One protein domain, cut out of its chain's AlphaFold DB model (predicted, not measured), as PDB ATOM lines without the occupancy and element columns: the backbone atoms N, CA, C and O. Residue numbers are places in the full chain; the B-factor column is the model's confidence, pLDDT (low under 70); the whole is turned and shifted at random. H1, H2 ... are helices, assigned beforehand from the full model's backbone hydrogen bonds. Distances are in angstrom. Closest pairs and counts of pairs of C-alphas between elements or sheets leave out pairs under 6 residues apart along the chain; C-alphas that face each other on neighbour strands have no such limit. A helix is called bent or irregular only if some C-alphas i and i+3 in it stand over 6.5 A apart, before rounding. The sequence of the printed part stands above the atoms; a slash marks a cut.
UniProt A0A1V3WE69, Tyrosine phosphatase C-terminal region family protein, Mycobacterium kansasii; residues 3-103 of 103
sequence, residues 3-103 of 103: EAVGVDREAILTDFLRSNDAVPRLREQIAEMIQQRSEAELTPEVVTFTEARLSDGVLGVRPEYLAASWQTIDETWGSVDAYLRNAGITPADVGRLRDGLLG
ATOM      1  N   GLU A   3       3.825   0.207 -29.618       77.75
ATOM      2  CA  GLU A   3       3.335   0.096 -31.001       77.75
ATOM      3  C   GLU A   3       2.536   1.334 -31.444       77.75
ATOM      4  O   GLU A   3       2.680   1.804 -32.567       77.75
ATOM      5  N   ALA A   4       1.762   1.936 -30.539       75.44
ATOM      6  CA  ALA A   4       0.962   3.129 -30.829       75.44
ATOM      7  C   ALA A   4       1.835   4.367 -31.099       75.44
ATOM      8  O   ALA A   4       1.507   5.220 -31.925       75.44
ATOM      9  N   VAL A   5       2.985   4.458 -30.429       79.00
ATOM     10  CA  VAL A   5       3.966   5.518 -30.692       79.00
ATOM     11  C   VAL A   5       4.880   5.198 -31.880       79.00
ATOM     12  O   VAL A   5       5.678   6.051 -32.251       79.00
ATOM     13  N   GLY A   6       4.679   4.064 -32.561       77.94
ATOM     14  CA  GLY A   6       5.367   3.704 -33.805       77.94
ATOM     15  C   GLY A   6       6.644   2.885 -33.614       77.94
ATOM     16  O   GLY A   6       7.460   2.822 -34.529       77.94
ATOM     17  N   VAL A   7       6.844   2.282 -32.441       83.25
ATOM     18  CA  VAL A   7       7.978   1.379 -32.203       83.25
ATOM     19  C   VAL A   7       7.740   0.055 -32.927       83.25
ATOM     20  O   VAL A   7       6.636  -0.490 -32.895       83.25
ATOM     21  N   ASP A   8       8.796  -0.462 -33.551       85.56
ATOM     22  CA  ASP A   8       8.773  -1.734 -34.268       85.56
ATOM     23  C   ASP A   8       8.440  -2.920 -33.342       85.56
ATOM     24  O   ASP A   8       8.897  -2.990 -32.196       85.56
ATOM     25  N   ARG A   9       7.648  -3.877 -33.843       83.81
ATOM     26  CA  ARG A   9       7.205  -5.044 -33.062       83.81
ATOM     27  C   ARG A   9       8.367  -5.915 -32.585       83.81
ATOM     28  O   ARG A   9       8.265  -6.474 -31.493       83.81
ATOM     29  N   GLU A  10       9.467  -6.009 -33.330       84.88
ATOM     30  CA  GLU A  10      10.660  -6.745 -32.898       84.88
ATOM     31  C   GLU A  10      11.353  -6.063 -31.717       84.88
ATOM     32  O   GLU A  10      11.790  -6.735 -30.777       84.88
ATOM     33  N   ALA A  11      11.405  -4.728 -31.712       87.31
ATOM     34  CA  ALA A  11      11.954  -3.967 -30.593       87.31
ATOM     35  C   ALA A  11      11.094  -4.137 -29.330       87.31
ATOM     36  O   ALA A  11      11.631  -4.357 -28.244       87.31
ATOM     37  N   ILE A  12       9.765  -4.121 -29.480       87.25
ATOM     38  CA  ILE A  12       8.818  -4.378 -28.383       87.25
ATOM     39  C   ILE A  12       8.986  -5.798 -27.843       87.25
ATOM     40  O   ILE A  12       9.037  -5.991 -26.631       87.25
ATOM     41  N   LEU A  13       9.083  -6.796 -28.725       88.31
ATOM     42  CA  LEU A  13       9.265  -8.186 -28.318       88.31
ATOM     43  C   LEU A  13      10.597  -8.380 -27.585       88.31
ATOM     44  O   LEU A  13      10.643  -9.061 -26.564       88.31
ATOM     45  N   THR A  14      11.669  -7.763 -28.080       88.25
ATOM     46  CA  THR A  14      12.992  -7.830 -27.449       88.25
ATOM     47  C   THR A  14      12.960  -7.250 -26.038       88.25
ATOM     48  O   THR A  14      13.464  -7.880 -25.113       88.25
ATOM     49  N   ASP A  15      12.354  -6.074 -25.863       88.69
ATOM     50  CA  ASP A  15      12.192  -5.449 -24.548       88.69
ATOM     51  C   ASP A  15      11.327  -6.306 -23.614       88.69
ATOM     52  O   ASP A  15      11.717  -6.589 -22.483       88.69
ATOM     53  N   PHE A  16      10.211  -6.834 -24.121       86.12
ATOM     54  CA  PHE A  16       9.337  -7.728 -23.367       86.12
ATOM     55  C   PHE A  16      10.088  -8.964 -22.854       86.12
ATOM     56  O   PHE A  16      10.024  -9.272 -21.663       86.12
ATOM     57  N   LEU A  17      10.859  -9.631 -23.720       90.44
ATOM     58  CA  LEU A  17      11.615 -10.834 -23.366       90.44
ATOM     59  C   LEU A  17      12.753 -10.577 -22.371       90.44
ATOM     60  O   LEU A  17      13.087 -11.500 -21.629       90.44
ATOM     61  N   ARG A  18      13.296  -9.352 -22.275       90.38
ATOM     62  CA  ARG A  18      14.270  -8.998 -21.219       90.38
ATOM     63  C   ARG A  18      13.696  -9.131 -19.813       90.38
ATOM     64  O   ARG A  18      14.457  -9.299 -18.866       90.38
ATOM     65  N   SER A  19      12.371  -9.131 -19.651       86.88
ATOM     66  CA  SER A  19      11.743  -9.408 -18.351       86.88
ATOM     67  C   SER A  19      12.153 -10.775 -17.782       86.88
ATOM     68  O   SER A  19      12.169 -10.950 -16.565       86.88
ATOM     69  N   ASN A  20      12.541 -11.727 -18.640       87.56
ATOM     70  CA  ASN A  20      13.028 -13.038 -18.209       87.56
ATOM     71  C   ASN A  20      14.333 -12.966 -17.401       87.56
ATOM     72  O   ASN A  20      14.550 -13.816 -16.540       87.56
ATOM     73  N   ASP A  21      15.152 -11.928 -17.586       89.00
ATOM     74  CA  ASP A  21      16.394 -11.744 -16.823       89.00
ATOM     75  C   ASP A  21      16.115 -11.490 -15.331       89.00
ATOM     76  O   ASP A  21      16.946 -11.777 -14.468       89.00
ATOM     77  N   ALA A  22      14.921 -10.984 -15.003       87.19
ATOM     78  CA  ALA A  22      14.490 -10.735 -13.631       87.19
ATOM     79  C   ALA A  22      13.863 -11.966 -12.949       87.19
ATOM     80  O   ALA A  22      13.654 -11.940 -11.734       87.19
ATOM     81  N   VAL A  23      13.583 -13.049 -13.686       86.38
ATOM     82  CA  VAL A  23      12.895 -14.251 -13.174       86.38
ATOM     83  C   VAL A  23      13.602 -14.889 -11.974       86.38
ATOM     84  O   VAL A  23      12.906 -15.202 -11.005       86.38
ATOM     85  N   PRO A  24      14.944 -15.053 -11.950       84.81
ATOM     86  CA  PRO A  24      15.623 -15.613 -10.782       84.81
ATOM     87  C   PRO A  24      15.387 -14.781  -9.517       84.81
ATOM     88  O   PRO A  24      15.011 -15.319  -8.480       84.81
ATOM     89  N   ARG A  25      15.502 -13.452  -9.633       85.88
ATOM     90  CA  ARG A  25      15.274 -12.523  -8.519       85.88
ATOM     91  C   ARG A  25      13.813 -12.527  -8.066       85.88
ATOM     92  O   ARG A  25      13.537 -12.488  -6.872       85.88
ATOM     93  N   LEU A  26      12.871 -12.588  -9.007       84.50
ATOM     94  CA  LEU A  26      11.444 -12.680  -8.698       84.50
ATOM     95  C   LEU A  26      11.118 -13.982  -7.950       84.50
ATOM     96  O   LEU A  26      10.344 -13.963  -6.993       84.50
ATOM     97  N   ARG A  27      11.732 -15.103  -8.350       83.88
ATOM     98  CA  ARG A  27      11.580 -16.397  -7.672       83.88
ATOM     99  C   ARG A  27      12.044 -16.326  -6.220       83.88
ATOM    100  O   ARG A  27      11.313 -16.781  -5.347       83.88
ATOM    101  N   GLU A  28      13.217 -15.746  -5.974       85.06
ATOM    102  CA  GLU A  28      13.757 -15.553  -4.620       85.06
ATOM    103  C   GLU A  28      12.800 -14.725  -3.753       85.06
ATOM    104  O   GLU A  28      12.412 -15.163  -2.674       85.06
ATOM    105  N   GLN A  29      12.320 -13.587  -4.265       84.88
ATOM    106  CA  GLN A  29      11.385 -12.724  -3.534       84.88
ATOM    107  C   GLN A  29      10.061 -13.420  -3.198       84.88
ATOM    108  O   GLN A  29       9.527 -13.245  -2.101       84.88
ATOM    109  N   ILE A  30       9.509 -14.210  -4.126       82.38
ATOM    110  CA  ILE A  30       8.265 -14.950  -3.881       82.38
ATOM    111  C   ILE A  30       8.496 -16.066  -2.855       82.38
ATOM    112  O   ILE A  30       7.657 -16.245  -1.972       82.38
ATOM    113  N   ALA A  31       9.623 -16.781  -2.930       81.81
ATOM    114  CA  ALA A  31       9.981 -17.808  -1.955       81.81
ATOM    115  C   ALA A  31      10.128 -17.217  -0.542       81.81
ATOM    116  O   ALA A  31       9.529 -17.739   0.399       81.81
ATOM    117  N   GLU A  32      10.815 -16.080  -0.396       83.19
ATOM    118  CA  GLU A  32      10.916 -15.347   0.875       83.19
ATOM    119  C   GLU A  32       9.535 -14.936   1.410       83.19
ATOM    120  O   GLU A  32       9.231 -15.129   2.590       83.19
ATOM    121  N   MET A  33       8.658 -14.419   0.542       80.06
ATOM    122  CA  MET A  33       7.288 -14.056   0.916       80.06
ATOM    123  C   MET A  33       6.468 -15.259   1.398       80.06
ATOM    124  O   MET A  33       5.667 -15.124   2.326       80.06
ATOM    125  N   ILE A  34       6.626 -16.421   0.760       77.56
ATOM    126  CA  ILE A  34       5.941 -17.657   1.156       77.56
ATOM    127  C   ILE A  34       6.474 -18.141   2.504       77.56
ATOM    128  O   ILE A  34       5.667 -18.478   3.369       77.56
ATOM    129  N   GLN A  35       7.793 -18.114   2.718       74.88
ATOM    130  CA  GLN A  35       8.407 -18.500   3.991       74.88
ATOM    131  C   GLN A  35       7.883 -17.644   5.152       74.88
ATOM    132  O   GLN A  35       7.378 -18.197   6.131       74.88
ATOM    133  N   GLN A  36       7.859 -16.317   4.998       77.50
ATOM    134  CA  GLN A  36       7.319 -15.399   6.015       77.50
ATOM    135  C   GLN A  36       5.835 -15.650   6.328       77.50
ATOM    136  O   GLN A  36       5.398 -15.489   7.463       77.50
ATOM    137  N   ARG A  37       5.036 -16.053   5.332       68.75
ATOM    138  CA  ARG A  37       3.620 -16.408   5.541       68.75
ATOM    139  C   ARG A  37       3.441 -17.811   6.111       68.75
ATOM    140  O   ARG A  37       2.437 -18.068   6.765       68.75
ATOM    141  N   SER A  38       4.381 -18.719   5.869       59.16
ATOM    142  CA  SER A  38       4.311 -20.094   6.365       59.16
ATOM    143  C   SER A  38       4.559 -20.204   7.864       59.16
ATOM    144  O   SER A  38       3.891 -21.001   8.518       59.16
ATOM    145  N   GLU A  39       5.373 -19.305   8.427       58.31
ATOM    146  CA  GLU A  39       5.474 -19.097   9.880       58.31
ATOM    147  C   GLU A  39       4.123 -18.721  10.522       58.31
ATOM    148  O   GLU A  39       3.954 -18.870  11.730       58.31
ATOM    149  N   ALA A  40       3.147 -18.288   9.714       59.12
ATOM    150  CA  ALA A  40       1.843 -17.814  10.146       59.12
ATOM    151  C   ALA A  40       0.649 -18.731   9.798       59.12
ATOM    152  O   ALA A  40      -0.451 -18.222   9.935       59.12
ATOM    153  N   GLU A  41       0.839 -20.007   9.377       58.12
ATOM    154  CA  GLU A  41      -0.174 -21.116   9.278       58.12
ATOM    155  C   GLU A  41      -0.078 -22.018   8.010       58.12
ATOM    156  O   GLU A  41      -0.978 -22.823   7.763       58.12
ATOM    157  N   LEU A  42       0.978 -21.964   7.178       65.50
ATOM    158  CA  LEU A  42       1.069 -22.867   6.004       65.50
ATOM    159  C   LEU A  42       1.758 -24.194   6.350       65.50
ATOM    160  O   LEU A  42       2.803 -24.216   6.997       65.50
ATOM    161  N   THR A  43       1.212 -25.315   5.867       70.31
ATOM    162  CA  THR A  43       1.858 -26.628   6.008       70.31
ATOM    163  C   THR A  43       3.038 -26.782   5.033       70.31
ATOM    164  O   THR A  43       3.007 -26.208   3.937       70.31
ATOM    165  N   PRO A  44       4.066 -27.589   5.370       71.38
ATOM    166  CA  PRO A  44       5.230 -27.813   4.505       71.38
ATOM    167  C   PRO A  44       4.879 -28.284   3.084       71.38
ATOM    168  O   PRO A  44       5.501 -27.836   2.124       71.38
ATOM    169  N   GLU A  45       3.846 -29.120   2.915       70.75
ATOM    170  CA  GLU A  45       3.411 -29.571   1.583       70.75
ATOM    171  C   GLU A  45       2.885 -28.434   0.696       70.75
ATOM    172  O   GLU A  45       3.112 -28.445  -0.515       70.75
ATOM    173  N   VAL A  46       2.210 -27.436   1.275       71.44
ATOM    174  CA  VAL A  46       1.708 -26.276   0.521       71.44
ATOM    175  C   VAL A  46       2.870 -25.403   0.047       71.44
ATOM    176  O   VAL A  46       2.843 -24.912  -1.085       71.44
ATOM    177  N   VAL A  47       3.912 -25.255   0.868       71.62
ATOM    178  CA  VAL A  47       5.136 -24.526   0.503       71.62
ATOM    179  C   VAL A  47       5.848 -25.223  -0.658       71.62
ATOM    180  O   VAL A  47       6.052 -24.601  -1.700       71.62
ATOM    181  N   THR A  48       6.114 -26.530  -0.548       74.19
ATOM    182  CA  THR A  48       6.778 -27.305  -1.611       74.19
ATOM    183  C   THR A  48       5.981 -27.311  -2.919       74.19
ATOM    184  O   THR A  48       6.553 -27.167  -4.000       74.19
ATOM    185  N   PHE A  49       4.650 -27.435  -2.858       70.38
ATOM    186  CA  PHE A  49       3.810 -27.392  -4.060       70.38
ATOM    187  C   PHE A  49       3.799 -26.007  -4.718       70.38
ATOM    188  O   PHE A  49       3.760 -25.902  -5.946       70.38
ATOM    189  N   THR A  50       3.846 -24.939  -3.918       69.75
ATOM    190  CA  THR A  50       3.894 -23.567  -4.432       69.75
ATOM    191  C   THR A  50       5.242 -23.287  -5.088       69.75
ATOM    192  O   THR A  50       5.258 -22.803  -6.216       69.75
ATOM    193  N   GLU A  51       6.352 -23.683  -4.461       69.62
ATOM    194  CA  GLU A  51       7.697 -23.585  -5.047       69.62
ATOM    195  C   GLU A  51       7.804 -24.348  -6.374       69.62
ATOM    196  O   GLU A  51       8.321 -23.813  -7.354       69.62
ATOM    197  N   ALA A  52       7.230 -25.552  -6.460       70.19
ATOM    198  CA  ALA A  52       7.198 -26.330  -7.700       70.19
ATOM    199  C   ALA A  52       6.419 -25.638  -8.840       70.19
ATOM    200  O   ALA A  52       6.674 -25.901 -10.017       70.19
ATOM    201  N   ARG A  53       5.479 -24.735  -8.516       70.94
ATOM    202  CA  ARG A  53       4.743 -23.920  -9.499       70.94
ATOM    203  C   ARG A  53       5.461 -22.623  -9.879       70.94
ATOM    204  O   ARG A  53       5.047 -22.002 -10.853       70.94
ATOM    205  N   LEU A  54       6.549 -22.241  -9.203       71.06
ATOM    206  CA  LEU A  54       7.405 -21.089  -9.550       71.06
ATOM    207  C   LEU A  54       8.387 -21.410 -10.696       71.06
ATOM    208  O   LEU A  54       9.554 -20.994 -10.696       71.06
ATOM    209  N   SER A  55       7.923 -22.181 -11.679       73.19
ATOM    210  CA  SER A  55       8.713 -22.549 -12.850       73.19
ATOM    211  C   SER A  55       8.932 -21.348 -13.773       73.19
ATOM    212  O   SER A  55       8.179 -20.370 -13.746       73.19
ATOM    213  N   ASP A  56       9.956 -21.431 -14.624       67.56
ATOM    214  CA  ASP A  56      10.268 -20.379 -15.604       67.56
ATOM    215  C   ASP A  56       9.080 -20.074 -16.531       67.56
ATOM    216  O   ASP A  56       8.917 -18.943 -16.968       67.56
ATOM    217  N   GLY A  57       8.201 -21.046 -16.797       68.00
ATOM    218  CA  GLY A  57       7.014 -20.835 -17.632       68.00
ATOM    219  C   GLY A  57       5.891 -20.030 -16.966       68.00
ATOM    220  O   GLY A  57       5.038 -19.494 -17.673       68.00
ATOM    221  N   VAL A  58       5.878 -19.963 -15.630       74.75
ATOM    222  CA  VAL A  58       4.887 -19.212 -14.838       74.75
ATOM    223  C   VAL A  58       5.418 -17.833 -14.463       74.75
ATOM    224  O   VAL A  58       4.657 -16.868 -14.446       74.75
ATOM    225  N   LEU A  59       6.712 -17.743 -14.151       79.25
ATOM    226  CA  LEU A  59       7.353 -16.488 -13.756       79.25
ATOM    227  C   LEU A  59       7.888 -15.686 -14.942       79.25
ATOM    228  O   LEU A  59       7.984 -14.464 -14.862       79.25
ATOM    229  N   GLY A  60       8.259 -16.376 -16.015       83.31
ATOM    230  CA  GLY A  60       8.766 -15.774 -17.231       83.31
ATOM    231  C   GLY A  60       7.665 -15.416 -18.216       83.31
ATOM    232  O   GLY A  60       6.510 -15.840 -18.131       83.31
ATOM    233  N   VAL A  61       8.064 -14.638 -19.206       87.50
ATOM    234  CA  VAL A  61       7.235 -14.230 -20.326       87.50
ATOM    235  C   VAL A  61       7.700 -14.909 -21.605       87.50
ATOM    236  O   VAL A  61       8.881 -15.217 -21.785       87.50
ATOM    237  N   ARG A  62       6.760 -15.138 -22.522       86.81
ATOM    238  CA  ARG A  62       7.035 -15.793 -23.800       86.81
ATOM    239  C   ARG A  62       6.444 -15.013 -24.973       86.81
ATOM    240  O   ARG A  62       5.424 -14.343 -24.782       86.81
ATOM    241  N   PRO A  63       7.020 -15.122 -26.186       86.25
ATOM    242  CA  PRO A  63       6.526 -14.399 -27.360       86.25
ATOM    243  C   PRO A  63       5.041 -14.642 -27.642       86.25
ATOM    244  O   PRO A  63       4.325 -13.733 -28.052       86.25
ATOM    245  N   GLU A  64       4.558 -15.857 -27.378       87.06
ATOM    246  CA  GLU A  64       3.190 -16.268 -27.682       87.06
ATOM    247  C   GLU A  64       2.159 -15.529 -26.824       87.06
ATOM    248  O   GLU A  64       1.037 -15.312 -27.273       87.06
ATOM    249  N   TYR A  65       2.529 -15.095 -25.616       86.19
ATOM    250  CA  TYR A  65       1.636 -14.324 -24.747       86.19
ATOM    251  C   TYR A  65       1.352 -12.939 -25.336       86.19
ATOM    252  O   TYR A  65       0.208 -12.474 -25.352       86.19
ATOM    253  N   LEU A  66       2.391 -12.295 -25.875       86.00
ATOM    254  CA  LEU A  66       2.255 -11.004 -26.540       86.00
ATOM    255  C   LEU A  66       1.548 -11.156 -27.897       86.00
ATOM    256  O   LEU A  66       0.654 -10.371 -28.214       86.00
ATOM    257  N   ALA A  67       1.869 -12.212 -28.649       87.56
ATOM    258  CA  ALA A  67       1.222 -12.514 -29.922       87.56
ATOM    259  C   ALA A  67      -0.287 -12.770 -29.775       87.56
ATOM    260  O   ALA A  67      -1.071 -12.205 -30.533       87.56
ATOM    261  N   ALA A  68      -0.707 -13.548 -28.773       90.25
ATOM    262  CA  ALA A  68      -2.123 -13.798 -28.498       90.25
ATOM    263  C   ALA A  68      -2.880 -12.507 -28.144       90.25
ATOM    264  O   ALA A  68      -4.026 -12.314 -28.553       90.25
ATOM    265  N   SER A  69      -2.223 -11.593 -27.424       87.00
ATOM    266  CA  SER A  69      -2.789 -10.280 -27.097       87.00
ATOM    267  C   SER A  69      -2.990  -9.433 -28.356       87.00
ATOM    268  O   SER A  69      -4.065  -8.867 -28.550       87.00
ATOM    269  N   TRP A  70      -1.995  -9.387 -29.248       88.25
ATOM    270  CA  TRP A  70      -2.115  -8.699 -30.537       88.25
ATOM    271  C   TRP A  70      -3.191  -9.301 -31.432       88.25
ATOM    272  O   TRP A  70      -3.978  -8.556 -32.010       88.25
ATOM    273  N   GLN A  71      -3.260 -10.629 -31.508       91.50
ATOM    274  CA  GLN A  71      -4.291 -11.329 -32.265       91.50
ATOM    275  C   GLN A  71      -5.688 -10.987 -31.741       91.50
ATOM    276  O   GLN A  71      -6.559 -10.623 -32.519       91.50
ATOM    277  N   THR A  72      -5.885 -11.013 -30.421       91.94
ATOM    278  CA  THR A  72      -7.171 -10.644 -29.807       91.94
ATOM    279  C   THR A  72      -7.553  -9.201 -30.138       91.94
ATOM    280  O   THR A  72      -8.725  -8.907 -30.392       91.94
ATOM    281  N   ILE A  73      -6.566  -8.294 -30.149       90.19
ATOM    282  CA  ILE A  73      -6.789  -6.892 -30.504       90.19
ATOM    283  C   ILE A  73      -7.267  -6.762 -31.955       90.19
ATOM    284  O   ILE A  73      -8.231  -6.046 -32.237       90.19
ATOM    285  N   ASP A  74      -6.600  -7.464 -32.865       90.44
ATOM    286  CA  ASP A  74      -6.922  -7.453 -34.287       90.44
ATOM    287  C   ASP A  74      -8.297  -8.083 -34.560       90.44
ATOM    288  O   ASP A  74      -9.137  -7.481 -35.221       90.44
ATOM    289  N   GLU A  75      -8.593  -9.231 -33.955       93.62
ATOM    290  CA  GLU A  75      -9.868  -9.934 -34.131       93.62
ATOM    291  C   GLU A  75     -11.066  -9.150 -33.577       93.62
ATOM    292  O   GLU A  75     -12.149  -9.168 -34.163       93.62
ATOM    293  N   THR A  76     -10.889  -8.452 -32.451       93.88
ATOM    294  CA  THR A  76     -12.003  -7.793 -31.750       93.88
ATOM    295  C   THR A  76     -12.212  -6.346 -32.203       93.88
ATOM    296  O   THR A  76     -13.352  -5.892 -32.301       93.88
ATOM    297  N   TRP A  77     -11.134  -5.604 -32.478       91.75
ATOM    298  CA  TRP A  77     -11.208  -4.175 -32.817       91.75
ATOM    299  C   TRP A  77     -10.654  -3.845 -34.211       91.75
ATOM    300  O   TRP A  77     -10.817  -2.713 -34.669       91.75
ATOM    301  N   GLY A  78     -10.012  -4.787 -34.907       91.81
ATOM    302  CA  GLY A  78      -9.487  -4.618 -36.271       91.81
ATOM    303  C   GLY A  78      -8.196  -3.805 -36.381       91.81
ATOM    304  O   GLY A  78      -7.612  -3.723 -37.454       91.81
ATOM    305  N   SER A  79      -7.777  -3.125 -35.310       88.38
ATOM    306  CA  SER A  79      -6.480  -2.448 -35.217       88.38
ATOM    307  C   SER A  79      -6.216  -1.971 -33.789       88.38
ATOM    308  O   SER A  79      -7.144  -1.685 -33.027       88.38
ATOM    309  N   VAL A  80      -4.938  -1.780 -33.458       87.75
ATOM    310  CA  VAL A  80      -4.519  -1.131 -32.204       87.75
ATOM    311  C   VAL A  80      -5.106   0.281 -32.093       87.75
ATOM    312  O   VAL A  80      -5.570   0.672 -31.027       87.75
ATOM    313  N   ASP A  81      -5.176   1.024 -33.196       87.94
ATOM    314  CA  ASP A  81      -5.772   2.362 -33.221       87.94
ATOM    315  C   ASP A  81      -7.263   2.350 -32.862       87.94
ATOM    316  O   ASP A  81      -7.744   3.222 -32.136       87.94
ATOM    317  N   ALA A  82      -8.017   1.371 -33.366       89.44
ATOM    318  CA  ALA A  82      -9.427   1.210 -33.026       89.44
ATOM    319  C   ALA A  82      -9.615   0.789 -31.564       89.44
ATOM    320  O   ALA A  82     -10.497   1.329 -30.895       89.44
ATOM    321  N   TYR A  83      -8.755  -0.097 -31.056       90.88
ATOM    322  CA  TYR A  83      -8.724  -0.471 -29.644       90.88
ATOM    323  C   TYR A  83      -8.469   0.743 -28.736       90.88
ATOM    324  O   TYR A  83      -9.216   0.977 -27.788       90.88
ATOM    325  N   LEU A  84      -7.483   1.584 -29.064       90.44
ATOM    326  CA  LEU A  84      -7.172   2.797 -28.299       90.44
ATOM    327  C   LEU A  84      -8.317   3.812 -28.329       90.44
ATOM    328  O   LEU A  84      -8.693   4.337 -27.283       90.44
ATOM    329  N   ARG A  85      -8.928   4.039 -29.500       91.31
ATOM    330  CA  ARG A  85     -10.118   4.896 -29.603       91.31
ATOM    331  C   ARG A  85     -11.277   4.364 -28.764       91.31
ATOM    332  O   ARG A  85     -11.967   5.153 -28.124       91.31
ATOM    333  N   ASN A  86     -11.484   3.047 -28.743       92.00
ATOM    334  CA  ASN A  86     -12.506   2.413 -27.909       92.00
ATOM    335  C   ASN A  86     -12.213   2.578 -26.407       92.00
ATOM    336  O   ASN A  86     -13.140   2.783 -25.630       92.00
ATOM    337  N   ALA A  87     -10.936   2.598 -26.019       91.38
ATOM    338  CA  ALA A  87     -10.485   2.920 -24.666       91.38
ATOM    339  C   ALA A  87     -10.529   4.430 -24.328       91.38
ATOM    340  O   ALA A  87     -10.105   4.827 -23.245       91.38
ATOM    341  N   GLY A  88     -11.026   5.282 -25.234       92.56
ATOM    342  CA  GLY A  88     -11.120   6.733 -25.037       92.56
ATOM    343  C   GLY A  88      -9.821   7.501 -25.297       92.56
ATOM    344  O   GLY A  88      -9.755   8.691 -25.002       92.56
ATOM    345  N   ILE A  89      -8.798   6.851 -25.856       91.62
ATOM    346  CA  ILE A  89      -7.516   7.470 -26.201       91.62
ATOM    347  C   ILE A  89      -7.606   8.003 -27.632       91.62
ATOM    348  O   ILE A  89      -7.797   7.255 -28.595       91.62
ATOM    349  N   THR A  90      -7.474   9.317 -27.782       91.00
ATOM    350  CA  THR A  90      -7.570   9.983 -29.081       91.00
ATOM    351  C   THR A  90      -6.233   9.958 -29.831       91.00
ATOM    352  O   THR A  90      -5.169   9.856 -29.214       91.00
ATOM    353  N   PRO A  91      -6.234  10.141 -31.166       88.19
ATOM    354  CA  PRO A  91      -4.994  10.297 -31.930       88.19
ATOM    355  C   PRO A  91      -4.106  11.449 -31.432       88.19
ATOM    356  O   PRO A  91      -2.884  11.363 -31.509       88.19
ATOM    357  N   ALA A  92      -4.707  12.512 -30.884       90.56
ATOM    358  CA  ALA A  92      -3.969  13.626 -30.299       90.56
ATOM    359  C   ALA A  92      -3.228  13.218 -29.014       90.56
ATOM    360  O   ALA A  92      -2.116  13.685 -28.780       90.56
ATOM    361  N   ASP A  93      -3.813  12.336 -28.199       90.62
ATOM    362  CA  ASP A  93      -3.161  11.802 -26.997       90.62
ATOM    363  C   ASP A  93      -1.957  10.931 -27.370       90.62
ATOM    364  O   ASP A  93      -0.888  11.067 -26.777       90.62
ATOM    365  N   VAL A  94      -2.104  10.099 -28.408       88.31
ATOM    366  CA  VAL A  94      -1.009   9.280 -28.951       88.31
ATOM    367  C   VAL A  94       0.108  10.153 -29.527       88.31
ATOM    368  O   VAL A  94       1.278   9.868 -29.290       88.31
ATOM    369  N   GLY A  95      -0.235  11.233 -30.237       87.50
ATOM    370  CA  GLY A  95       0.738  12.202 -30.747       87.50
ATOM    371  C   GLY A  95       1.572  12.832 -29.629       87.50
ATOM    372  O   GLY A  95       2.794  12.756 -29.665       87.50
ATOM    373  N   ARG A  96       0.920  13.341 -28.573       89.38
ATOM    374  CA  ARG A  96       1.627  13.902 -27.406       89.38
ATOM    375  C   ARG A  96       2.510  12.873 -26.702       89.38
ATOM    376  O   ARG A  96       3.601  13.210 -26.253       89.38
ATOM    377  N   LEU A  97       2.045  11.626 -26.595       88.25
ATOM    378  CA  LEU A  97       2.833  10.539 -26.016       88.25
ATOM    379  C   LEU A  97       4.077  10.233 -26.863       88.25
ATOM    380  O   LEU A  97       5.149  10.016 -26.305       88.25
ATOM    381  N   ARG A  98       3.947  10.233 -28.196       87.69
ATOM    382  CA  ARG A  98       5.069  10.027 -29.117       87.69
ATOM    383  C   ARG A  98       6.116  11.127 -28.962       87.69
ATOM    384  O   ARG A  98       7.283  10.801 -28.776       87.69
ATOM    385  N   ASP A  99       5.693  12.388 -28.968       89.00
ATOM    386  CA  ASP A  99       6.597  13.536 -28.829       89.00
ATOM    387  C   ASP A  99       7.343  13.516 -27.484       89.00
ATOM    388  O   ASP A  99       8.521  13.846 -27.419       89.00
ATOM    389  N   GLY A 100       6.684  13.085 -26.401       87.06
ATOM    390  CA  GLY A 100       7.305  13.000 -25.077       87.06
ATOM    391  C   GLY A 100       8.274  11.826 -24.882       87.06
ATOM    392  O   GLY A 100       9.105  11.883 -23.979       87.06
ATOM    393  N   LEU A 101       8.160  10.762 -25.682       83.75
ATOM    394  CA  LEU A 101       8.987   9.553 -25.555       83.75
ATOM    395  C   LEU A 101      10.099   9.454 -26.606       83.75
ATOM    396  O   LEU A 101      11.118   8.825 -26.334       83.75
ATOM    397  N   LEU A 102       9.888  10.018 -27.799       80.62
ATOM    398  CA  LEU A 102      10.822   9.953 -28.932       80.62
ATOM    399  C   LEU A 102      11.456  11.309 -29.288       80.62
ATOM    400  O   LEU A 102      12.219  11.359 -30.253       80.62
ATOM    401  N   GLY A 103      11.094  12.378 -28.569       57.19
ATOM    402  CA  GLY A 103      11.551  13.752 -28.806       57.19
ATOM    403  C   GLY A 103      13.060  13.941 -28.772       57.19
ATOM    404  O   GLY A 103      13.721  13.343 -27.892       57.19
TER     405      GLY A 103
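AT A GLANCE: This is residues 3 to 103 of the 103 residues of the protein "Tyrosine phosphatase C-terminal region family protein" of Mycobacterium kansasii (UniProt A0A1V3WE69). A long bent helix, H1, makes one side of an open, elongated hairpin, and the chain folds back beside it through H2, the short H3 and H4. At the end where H1 begins, H5 turns a corner from H4 and H6 follows beyond it; contacts between the helices are few. The printed part has 101 residues with six named helices, H1 to H6 in order along the chain, and no named strand; the class is all helix. It is only just extended, close to loose, with a radius of gyration of the C-alphas of 19.4 A, and spans 54 by 31 by 25 A.

IN THESE COORDINATES: H1, residues 9 to 38, was assigned as one helix by its hydrogen bonds but is bent: C-alphas 21 and 24 are 7.2 A apart. Its arm H1a, residues 9 to 21, begins with C-alpha 9 at (7.205, -5.044, -33.062) and is 19.8 A long. Its arm H1b, residues 24 to 38, is 21.0 A long and ends with C-alpha 38 at (4.311, -20.094, 6.365). H2 is residues 44 to 53, 14.5 A, and H3 is residues 56 to 59. H4, residues 63 to 77, is 21.2 A long, and H5 is residues 80 to 86. H6, residues 91 to 102, is 16.1 A long and ends with C-alpha 102 at (10.822, 9.953, -28.932).

HOW THE PARTS SIT: H1a and H1b stand at a steep tilt of 48 degrees. H1b and H2 form a helical hairpin and touch, with the closest C-alphas, Ala 31 and Glu 51, 6.9 A apart; they run opposite ways at a shallow tilt of 21 degrees. H3 is close to H1b but not clearly touching, with the closest C-alphas, Arg 27 and Leu 59, 7.4 A apart. H1a and H4 only just touch, with 3 pairs of C-alphas within 8 A, through residues 13 to 17 and 63 to 66 alone; the closest C-alphas, Leu 13 and Pro 63, are 6.9 A apart, and the helices run opposite ways at a steep tilt of 44 degrees. H4 and H5 touch only at the corner, with the C-alphas of Trp 77 and Tyr 83 closest at 5.5 A. H5 and H6 are close but not clearly touching, with the C-alphas of Arg 85 and Pro 91 closest at 7.8 A. H6 is apart from H1a and H4. Every O i to N i+4 pair is within hydrogen-bond range in H1b, H2, H4, H5 and H6, and 6 of 9 are in H1a; H3 is too short for such a pair.

THE WHOLE: The C-alphas of Pro 44 and Ala 92, the two farthest apart, are 54.9 A apart. The printed part has no cut, and the five links between the helices are tight. The mean pLDDT of the printed part is 82.4; residues 37 to 42, 50 to 51, 56 to 57 and 103 are under 70.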